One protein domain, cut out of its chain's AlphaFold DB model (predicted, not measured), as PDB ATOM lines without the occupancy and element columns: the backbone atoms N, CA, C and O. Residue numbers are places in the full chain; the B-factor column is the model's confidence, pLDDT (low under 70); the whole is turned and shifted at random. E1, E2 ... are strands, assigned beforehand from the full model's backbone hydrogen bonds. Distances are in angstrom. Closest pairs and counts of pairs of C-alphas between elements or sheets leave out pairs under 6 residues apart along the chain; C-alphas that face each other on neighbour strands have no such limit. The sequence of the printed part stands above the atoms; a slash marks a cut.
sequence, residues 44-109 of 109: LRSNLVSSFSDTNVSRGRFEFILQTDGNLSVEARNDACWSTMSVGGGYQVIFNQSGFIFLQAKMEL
ATOM      1  N   LEU A  44     166.077 144.231 138.574       93.50
ATOM      2  CA  LEU A  44     166.788 145.477 138.323       93.50
ATOM      3  C   LEU A  44     165.979 146.657 138.874       93.50
ATOM      4  O   LEU A  44     164.870 146.927 138.408       93.50
ATOM      5  N   ARG A  45     166.526 147.351 139.877       89.12
ATOM      6  CA  ARG A  45     165.873 148.513 140.505       89.12
ATOM      7  C   ARG A  45     166.328 149.858 139.950       89.12
ATOM      8  O   ARG A  45     165.583 150.828 140.049       89.12
ATOM      9  N   SER A  46     167.522 149.902 139.378       90.06
ATOM     10  CA  SER A  46     168.166 151.082 138.803       90.06
ATOM     11  C   SER A  46     168.961 150.677 137.563       90.06
ATOM     12  O   SER A  46     169.165 149.493 137.311       90.06
ATOM     13  N   ASN A  47     169.388 151.648 136.764       92.50
ATOM     14  CA  ASN A  47     170.131 151.380 135.535       92.50
ATOM     15  C   ASN A  47     171.493 150.750 135.843       92.50
ATOM     16  O   ASN A  47     172.142 151.137 136.817       92.50
ATOM     17  N   LEU A  48     171.961 149.849 134.976       94.25
ATOM     18  CA  LEU A  48     173.351 149.394 135.036       94.25
ATOM     19  C   LEU A  48     174.212 150.333 134.211       94.25
ATOM     20  O   LEU A  48     173.913 150.591 133.044       94.25
ATOM     21  N   VAL A  49     175.313 150.792 134.787       94.19
ATOM     22  CA  VAL A  49     176.291 151.610 134.070       94.19
ATOM     23  C   VAL A  49     177.559 150.797 133.947       94.19
ATOM     24  O   VAL A  49     178.126 150.394 134.953       94.19
ATOM     25  N   SER A  50     178.004 150.566 132.715       93.75
ATOM     26  CA  SER A  50     179.277 149.884 132.453       93.75
ATOM     27  C   SER A  50     180.434 150.517 133.227       93.75
ATOM     28  O   SER A  50     180.463 151.732 133.426       93.75
ATOM     29  N   SER A  51     181.427 149.709 133.589       94.19
ATOM     30  CA  SER A  51     182.729 150.207 134.033       94.19
ATOM     31  C   SER A  51     183.464 150.927 132.888       94.19
ATOM     32  O   SER A  51     183.283 150.611 131.709       94.19
ATOM     33  N   PHE A  52     184.302 151.914 133.212       94.25
ATOM     34  CA  PHE A  52     185.087 152.659 132.221       94.25
ATOM     35  C   PHE A  52     186.085 151.762 131.477       94.25
ATOM     36  O   PHE A  52     186.318 151.949 130.282       94.25
ATOM     37  N   SER A  53     186.676 150.797 132.184       94.12
ATOM     38  CA  SER A  53     187.565 149.759 131.645       94.12
ATOM     39  C   SER A  53     187.709 148.617 132.654       94.12
ATOM     40  O   SER A  53     187.364 148.803 133.818       94.12
ATOM     41  N   ASP A  54     188.338 147.509 132.266       92.69
ATOM     42  CA  ASP A  54     188.571 146.341 133.135       92.69
ATOM     43  C   ASP A  54     189.296 146.664 134.455       92.69
ATOM     44  O   ASP A  54     189.119 145.975 135.455       92.69
ATOM     45  N   THR A  55     190.111 147.722 134.480       95.94
ATOM     46  CA  THR A  55     190.857 148.158 135.674       95.94
ATOM     47  C   THR A  55     190.297 149.426 136.317       95.94
ATOM     48  O   THR A  55     190.864 149.917 137.290       95.94
ATOM     49  N   ASN A  56     189.231 150.009 135.763       94.31
ATOM     50  CA  ASN A  56     188.643 151.253 136.252       94.31
ATOM     51  C   ASN A  56     187.122 151.124 136.339       94.31
ATOM     52  O   ASN A  56     186.420 151.274 135.339       94.31
ATOM     53  N   VAL A  57     186.646 150.907 137.564       90.25
ATOM     54  CA  VAL A  57     185.227 150.735 137.914       90.25
ATOM     55  C   VAL A  57     184.453 152.056 138.005       90.25
ATOM     56  O   VAL A  57     183.334 152.100 138.512       90.25
ATOM     57  N   SER A  58     185.041 153.170 137.559       92.62
ATOM     58  CA  SER A  58     184.293 154.415 137.402       92.62
ATOM     59  C   SER A  58     183.254 154.292 136.282       92.62
ATOM     60  O   SER A  58     183.317 153.393 135.445       92.62
ATOM     61  N   ARG A  59     182.293 155.226 136.254       92.69
ATOM     62  CA  ARG A  59     181.221 155.248 135.248       92.69
ATOM     63  C   ARG A  59     181.798 155.251 133.827       92.69
ATOM     64  O   ARG A  59     182.541 156.158 133.447       92.69
ATOM     65  N   GLY A  60     181.420 154.241 133.059       93.75
ATOM     66  CA  GLY A  60     181.743 154.058 131.655       93.75
ATOM     67  C   GLY A  60     180.743 154.732 130.722       93.75
ATOM     68  O   GLY A  60     180.047 155.682 131.075       93.75
ATOM     69  N   ARG A  61     180.727 154.259 129.475       93.75
ATOM     70  CA  ARG A  61     180.036 154.911 128.346       93.75
ATOM     71  C   ARG A  61     178.747 154.219 127.905       93.75
ATOM     72  O   ARG A  61     178.074 154.771 127.041       93.75
ATOM     73  N   PHE A  62     178.463 153.034 128.437       94.00
ATOM     74  CA  PHE A  62     177.256 152.263 128.153       94.00
ATOM     75  C   PHE A  62     176.355 152.204 129.381       94.00
ATOM     76  O   PHE A  62     176.847 151.976 130.491       94.00
ATOM     77  N   GLU A  63     175.059 152.360 129.157       94.38
ATOM     78  CA  GLU A  63     174.019 152.247 130.174       94.38
ATOM     79  C   GLU A  63     172.941 151.268 129.705       94.38
ATOM     80  O   GLU A  63     172.501 151.332 128.559       94.38
ATOM     81  N   PHE A  64     172.548 150.340 130.575       95.25
ATOM     82  CA  PHE A  64     171.427 149.429 130.366       95.25
ATOM     83  C   PHE A  64     170.246 149.917 131.200       95.25
ATOM     84  O   PHE A  64     170.302 149.904 132.435       95.25
ATOM     85  N   ILE A  65     169.200 150.379 130.521       94.00
ATOM     86  CA  ILE A  65     168.111 151.157 131.113       94.00
ATOM     87  C   ILE A  65     166.756 150.614 130.667       94.00
ATOM     88  O   ILE A  65     166.518 150.378 129.484       94.00
ATOM     89  N   LEU A  66     165.850 150.441 131.633       94.94
ATOM     90  CA  LEU A  66     164.427 150.280 131.359       94.94
ATOM     91  C   LEU A  66     163.778 151.666 131.381       94.94
ATOM     92  O   LEU A  66     163.618 152.270 132.442       94.94
ATOM     93  N   GLN A  67     163.431 152.167 130.204       93.25
ATOM     94  CA  GLN A  67     162.783 153.456 130.014       93.25
ATOM     95  C   GLN A  67     161.330 153.422 130.521       93.25
ATOM     96  O   GLN A  67     160.700 152.367 130.647       93.25
ATOM     97  N   THR A  68     160.774 154.596 130.824       91.69
ATOM     98  CA  THR A  68     159.420 154.729 131.394       91.69
ATOM     99  C   THR A  68     158.304 154.337 130.425       91.69
ATOM    100  O   THR A  68     157.207 153.992 130.864       91.69
ATOM    101  N   ASP A  69     158.580 154.352 129.121       92.19
ATOM    102  CA  ASP A  69     157.687 153.883 128.058       92.19
ATOM    103  C   ASP A  69     157.684 152.351 127.893       92.19
ATOM    104  O   ASP A  69     156.916 151.820 127.084       92.19
ATOM    105  N   GLY A  70     158.506 151.654 128.686       93.44
ATOM    106  CA  GLY A  70     158.654 150.206 128.685       93.44
ATOM    107  C   GLY A  70     159.754 149.675 127.789       93.44
ATOM    108  O   GLY A  70     159.925 148.454 127.717       93.44
ATOM    109  N   ASN A  71     160.489 150.542 127.102       94.50
ATOM    110  CA  ASN A  71     161.581 150.130 126.247       94.50
ATOM    111  C   ASN A  71     162.828 149.799 127.080       94.50
ATOM    112  O   ASN A  71     163.289 150.607 127.882       94.50
ATOM    113  N   LEU A  72     163.395 148.608 126.893       95.50
ATOM    114  CA  LEU A  72     164.666 148.226 127.503       95.50
ATOM    115  C   LEU A  72     165.777 148.437 126.477       95.50
ATOM    116  O   LEU A  72     165.755 147.810 125.416       95.50
ATOM    117  N   SER A  73     166.743 149.299 126.780       95.50
ATOM    118  CA  SER A  73     167.796 149.704 125.845       95.50
ATOM    119  C   SER A  73     169.199 149.581 126.438       95.50
ATOM    120  O   SER A  73     169.405 149.609 127.652       95.50
ATOM    121  N   VAL A  74     170.179 149.437 125.542       95.62
ATOM    122  CA  VAL A  74     171.591 149.723 125.812       95.62
ATOM    123  C   VAL A  74     171.946 151.000 125.067       95.62
ATOM    124  O   VAL A  74     171.909 151.034 123.833       95.62
ATOM    125  N   GLU A  75     172.323 152.034 125.803       94.38
ATOM    126  CA  GLU A  75     172.612 153.360 125.267       94.38
ATOM    127  C   GLU A  75     174.093 153.693 125.400       94.38
ATOM    128  O   GLU A  75     174.717 153.429 126.427       94.38
ATOM    129  N   ALA A  76     174.662 154.295 124.358       92.94
ATOM    130  CA  ALA A  76     176.007 154.844 124.368       92.94
ATOM    131  C   ALA A  76     175.952 156.314 123.969       92.94
ATOM    132  O   ALA A  76     175.604 156.632 122.838       92.94
ATOM    133  N   ARG A  77     176.339 157.227 124.870       81.88
ATOM    134  CA  ARG A  77     176.303 158.684 124.606       81.88
ATOM    135  C   ARG A  77     174.923 159.183 124.126       81.88
ATOM    136  O   ARG A  77     174.870 160.076 123.288       81.88
ATOM    137  N   ASN A  78     173.842 158.628 124.680       73.06
ATOM    138  CA  ASN A  78     172.442 158.885 124.303       73.06
ATOM    139  C   ASN A  78     172.014 158.354 122.919       73.06
ATOM    140  O   ASN A  78     170.916 158.672 122.473       73.06
ATOM    141  N   ASP A  79     172.835 157.532 122.257       84.19
ATOM    142  CA  ASP A  79     172.432 156.765 121.074       84.19
ATOM    143  C   ASP A  79     172.195 155.298 121.454       84.19
ATOM    144  O   ASP A  79     173.063 154.633 122.036       84.19
ATOM    145  N   ALA A  80     171.020 154.767 121.111       86.00
ATOM    146  CA  ALA A  80     170.682 153.373 121.378       86.00
ATOM    147  C   ALA A  80     171.502 152.434 120.478       86.00
ATOM    148  O   ALA A  80     171.359 152.424 119.257       86.00
ATOM    149  N   CYS A  81     172.344 151.609 121.097       91.56
ATOM    150  CA  CYS A  81     173.078 150.537 120.421       91.56
ATOM    151  C   CYS A  81     172.203 149.291 120.239       91.56
ATOM    152  O   CYS A  81     172.383 148.529 119.290       91.56
ATOM    153  N   TRP A  82     171.266 149.076 121.163       94.56
ATOM    154  CA  TRP A  82     170.300 147.985 121.136       94.56
ATOM    155  C   TRP A  82     169.055 148.369 121.937       94.56
ATOM    156  O   TRP A  82     169.141 149.149 122.885       94.56
ATOM    157  N   SER A  83     167.899 147.825 121.564       94.44
ATOM    158  CA  SER A  83     166.636 148.047 122.263       94.44
ATOM    159  C   SER A  83     165.655 146.910 121.974       94.44
ATOM    160  O   SER A  83     165.664 146.339 120.881       94.44
ATOM    161  N   THR A  84     164.797 146.588 122.945       94.19
ATOM    162  CA  THR A  84     163.698 145.623 122.780       94.19
ATOM    163  C   THR A  84     162.566 146.147 121.902       94.19
ATOM    164  O   THR A  84     161.755 145.347 121.440       94.19
ATOM    165  N   MET A  85     162.483 147.469 121.700       92.81
ATOM    166  CA  MET A  85     161.359 148.162 121.052       92.81
ATOM    167  C   MET A  85     160.002 147.805 121.681       92.81
ATOM    168  O   MET A  85     158.960 147.862 121.024       92.81
ATOM    169  N   SER A  86     160.012 147.397 122.952       92.19
ATOM    170  CA  SER A  86     158.796 147.131 123.710       92.19
ATOM    171  C   SER A  86     158.068 148.434 123.998       92.19
ATOM    172  O   SER A  86     158.685 149.479 124.187       92.19
ATOM    173  N   VAL A  87     156.742 148.350 124.031       89.31
ATOM    174  CA  VAL A  87     155.855 149.486 124.281       89.31
ATOM    175  C   VAL A  87     154.911 149.158 125.429       89.31
ATOM    176  O   VAL A  87     154.391 148.045 125.507       89.31
ATOM    177  N   GLY A  88     154.665 150.143 126.287       86.88
ATOM    178  CA  GLY A  88     153.782 150.027 127.444       86.88
ATOM    179  C   GLY A  88     154.557 150.137 128.755       86.88
ATOM    180  O   GLY A  88     155.604 149.536 128.919       86.88
ATOM    181  N   GLY A  89     154.060 150.924 129.705       87.44
ATOM    182  CA  GLY A  89     154.738 151.118 130.989       87.44
ATOM    183  C   GLY A  89     154.561 149.948 131.964       87.44
ATOM    184  O   GLY A  89     153.824 148.996 131.715       87.44
ATOM    185  N   GLY A  90     155.202 150.065 133.127       89.19
ATOM    186  CA  GLY A  90     154.960 149.161 134.255       89.19
ATOM    187  C   GLY A  90     155.724 147.839 134.197       89.19
ATOM    188  O   GLY A  90     155.327 146.886 134.859       89.19
ATOM    189  N   TYR A  91     156.817 147.753 133.441       93.19
ATOM    190  CA  TYR A  91     157.675 146.570 133.449       93.19
ATOM    191  C   TYR A  91     158.733 146.601 134.564       93.19
ATOM    192  O   TYR A  91     159.049 147.638 135.150       93.19
ATOM    193  N   GLN A  92     159.302 145.433 134.841       94.31
ATOM    194  CA  GLN A  92     160.551 145.245 135.573       94.31
ATOM    195  C   GLN A  92     161.455 144.277 134.814       94.31
ATOM    196  O   GLN A  92     160.962 143.328 134.200       94.31
ATOM    197  N   VAL A  93     162.769 144.498 134.879       95.69
ATOM    198  CA  VAL A  93     163.766 143.561 134.348       95.69
ATOM    199  C   VAL A  93     164.117 142.559 135.440       95.69
ATOM    200  O   VAL A  93     164.483 142.952 136.549       95.69
ATOM    201  N   ILE A  94     164.019 141.269 135.134       95.44
ATOM    202  CA  ILE A  94     164.341 140.184 136.064       95.44
ATOM    203  C   ILE A  94     165.417 139.314 135.452       95.44
ATOM    204  O   ILE A  94     165.253 138.860 134.322       95.44
ATOM    205  N   PHE A  95     166.462 139.027 136.226       95.62
ATOM    206  CA  PHE A  95     167.377 137.927 135.956       95.62
ATOM    207  C   PHE A  95     167.034 136.780 136.904       95.62
ATOM    208  O   PHE A  95     167.234 136.892 138.109       95.62
ATOM    209  N   ASN A  96     166.460 135.688 136.401       94.62
ATOM    210  CA  ASN A  96     166.058 134.574 137.260       94.62
ATOM    211  C   ASN A  96     167.193 133.559 137.488       94.62
ATOM    212  O   ASN A  96     168.210 133.555 136.798       94.62
ATOM    213  N   GLN A  97     166.992 132.660 138.454       92.06
ATOM    214  CA  GLN A  97     167.964 131.618 138.817       92.06
ATOM    215  C   GLN A  97     168.229 130.597 137.698       92.06
ATOM    216  O   GLN A  97     169.249 129.916 137.724       92.06
ATOM    217  N   SER A  98     167.342 130.504 136.704       95.00
ATOM    218  CA  SER A  98     167.499 129.612 135.549       95.00
ATOM    219  C   SER A  98     168.344 130.214 134.424       95.00
ATOM    220  O   SER A  98     168.527 129.565 133.398       95.00
ATOM    221  N   GLY A  99     168.843 131.442 134.583       93.38
ATOM    222  CA  GLY A  99     169.706 132.077 133.591       93.38
ATOM    223  C   GLY A  99     168.978 132.980 132.588       93.38
ATOM    224  O   GLY A  99     169.601 133.445 131.637       93.38
ATOM    225  N   PHE A 100     167.682 133.252 132.772       95.81
ATOM    226  CA  PHE A 100     166.910 134.086 131.846       95.81
ATOM    227  C   PHE A 100     166.798 135.529 132.325       95.81
ATOM    228  O   PHE A 100     166.461 135.773 133.485       95.81
ATOM    229  N   ILE A 101     166.992 136.465 131.393       94.75
ATOM    230  CA  ILE A 101     166.695 137.889 131.569       94.75
ATOM    231  C   ILE A 101     165.437 138.227 130.765       94.75
ATOM    232  O   ILE A 101     165.391 137.967 129.562       94.75
ATOM    233  N   PHE A 102     164.410 138.780 131.412       95.06
ATOM    234  CA  PHE A 102     163.135 139.102 130.761       95.06
ATOM    235  C   PHE A 102     162.427 140.302 131.400       95.06
ATOM    236  O   PHE A 102     162.698 140.673 132.544       95.06
ATOM    237  N   LEU A 103     161.496 140.891 130.642       94.94
ATOM    238  CA  LEU A 103     160.561 141.901 131.133       94.94
ATOM    239  C   LEU A 103     159.324 141.226 131.726       94.94
ATOM    240  O   LEU A 103     158.717 140.360 131.094       94.94
ATOM    241  N   GLN A 104     158.929 141.647 132.922       93.50
ATOM    242  CA  GLN A 104     157.688 141.225 133.566       93.50
ATOM    243  C   GLN A 104     156.823 142.447 133.871       93.50
ATOM    244  O   GLN A 104     157.331 143.443 134.374       93.50
ATOM    245  N   ALA A 105     155.519 142.381 133.597       90.94
ATOM    246  CA  ALA A 105     154.586 143.418 134.030       90.94
ATOM    247  C   ALA A 105     154.458 143.416 135.563       90.94
ATOM    248  O   ALA A 105     154.252 142.362 136.172       90.94
ATOM    249  N   LYS A 106     154.560 144.590 136.188       85.12
ATOM    250  CA  LYS A 106     154.213 144.789 137.595       85.12
ATOM    251  C   LYS A 106     152.692 144.774 137.708       85.12
ATOM    252  O   LYS A 106     152.013 145.595 137.103       85.12
ATOM    253  N   MET A 107     152.158 143.831 138.477       74.12
ATOM    254  CA  MET A 107     150.768 143.907 138.918       74.12
ATOM    255  C   MET A 107     150.717 144.915 140.065       74.12
ATOM    256  O   MET A 107     151.256 144.641 141.137       74.12
ATOM    257  N   GLU A 108     150.126 146.085 139.835       59.28
ATOM    258  CA  GLU A 108     149.735 146.972 140.930       59.28
ATOM    259  C   GLU A 108     148.421 146.435 141.516       59.28
ATOM    260  O   GLU A 108     147.431 146.299 140.793       59.28
ATOM    261  N   LEU A 109     148.453 146.036 142.792       47.84
ATOM    262  CA  LEU A 109     147.270 145.725 143.603       47.84
ATOM    263  C   LEU A 109     146.808 146.981 144.340       47.84
ATOM    264  O   LEU A 109     147.699 147.711 144.838       47.84
TER     265      LEU A 109
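Overview. This is residues 44 to 109 of the 109 residues of the protein "Bulb-type lectin domain-containing protein" of Solanum lycopersicum (UniProt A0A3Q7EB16). A twisted, curled sheet of four strands running back and forth, E1 to E4, has a separate two-stranded hairpin, E5 and E6, near the end of E2 at Leu 66. The turn between E1 and E2 makes one end of the long axis and the tail after E6 the other. The 66 printed residues hold no named helix and six named strands, E1 to E6 along the printed part; both sheets are antiparallel, and the class is all strand. The whole is only just loose, close to compact, with a radius of gyration of the C-alphas of 13.3 A, and only just elongated, spanning 43 by 28 by 19 A.

Along the chain. E1, residues 48 to 53, begins at C-alpha 48 (173.351, 149.394, 135.036) and is 14.6 A long. E2, residues 56 to 66, is 24.7 A and bends by 70 degrees at residue 61. E3 is residues 72 to 76, 13.5 A, and E4 residues 79 to 83, 10.5 A. E5, residues 91 to 95, is 13.2 A. E6, residues 101 to 105, is 13.5 A and ends at C-alpha 105 (154.586, 143.418, 134.030).

Arrangement. E1 to E4 form a meander, each strand the antiparallel neighbour of the one before; E1 and E4 are edge strands. N 50 and O 62 are 2.9 A apart between E1 and E2, N 63 and O 75 3.0 A between E2 and E3, and N 74 and O 82 2.9 A between E3 and E4, each within hydrogen-bond range. In the hairpin E5 and E6, N 92 and O 104 are 2.8 A apart, within that range. The closest C-alphas of E2 and E5, Leu 66 and Val 93, are 7.4 A apart. E4 and E5 are apart.

Size, cuts and confidence. The C-alphas farthest apart, Thr 55 and Leu 109, are 44.4 A apart. The printed part has no cut and no long link. Residues 108 to 109 are under pLDDT 70.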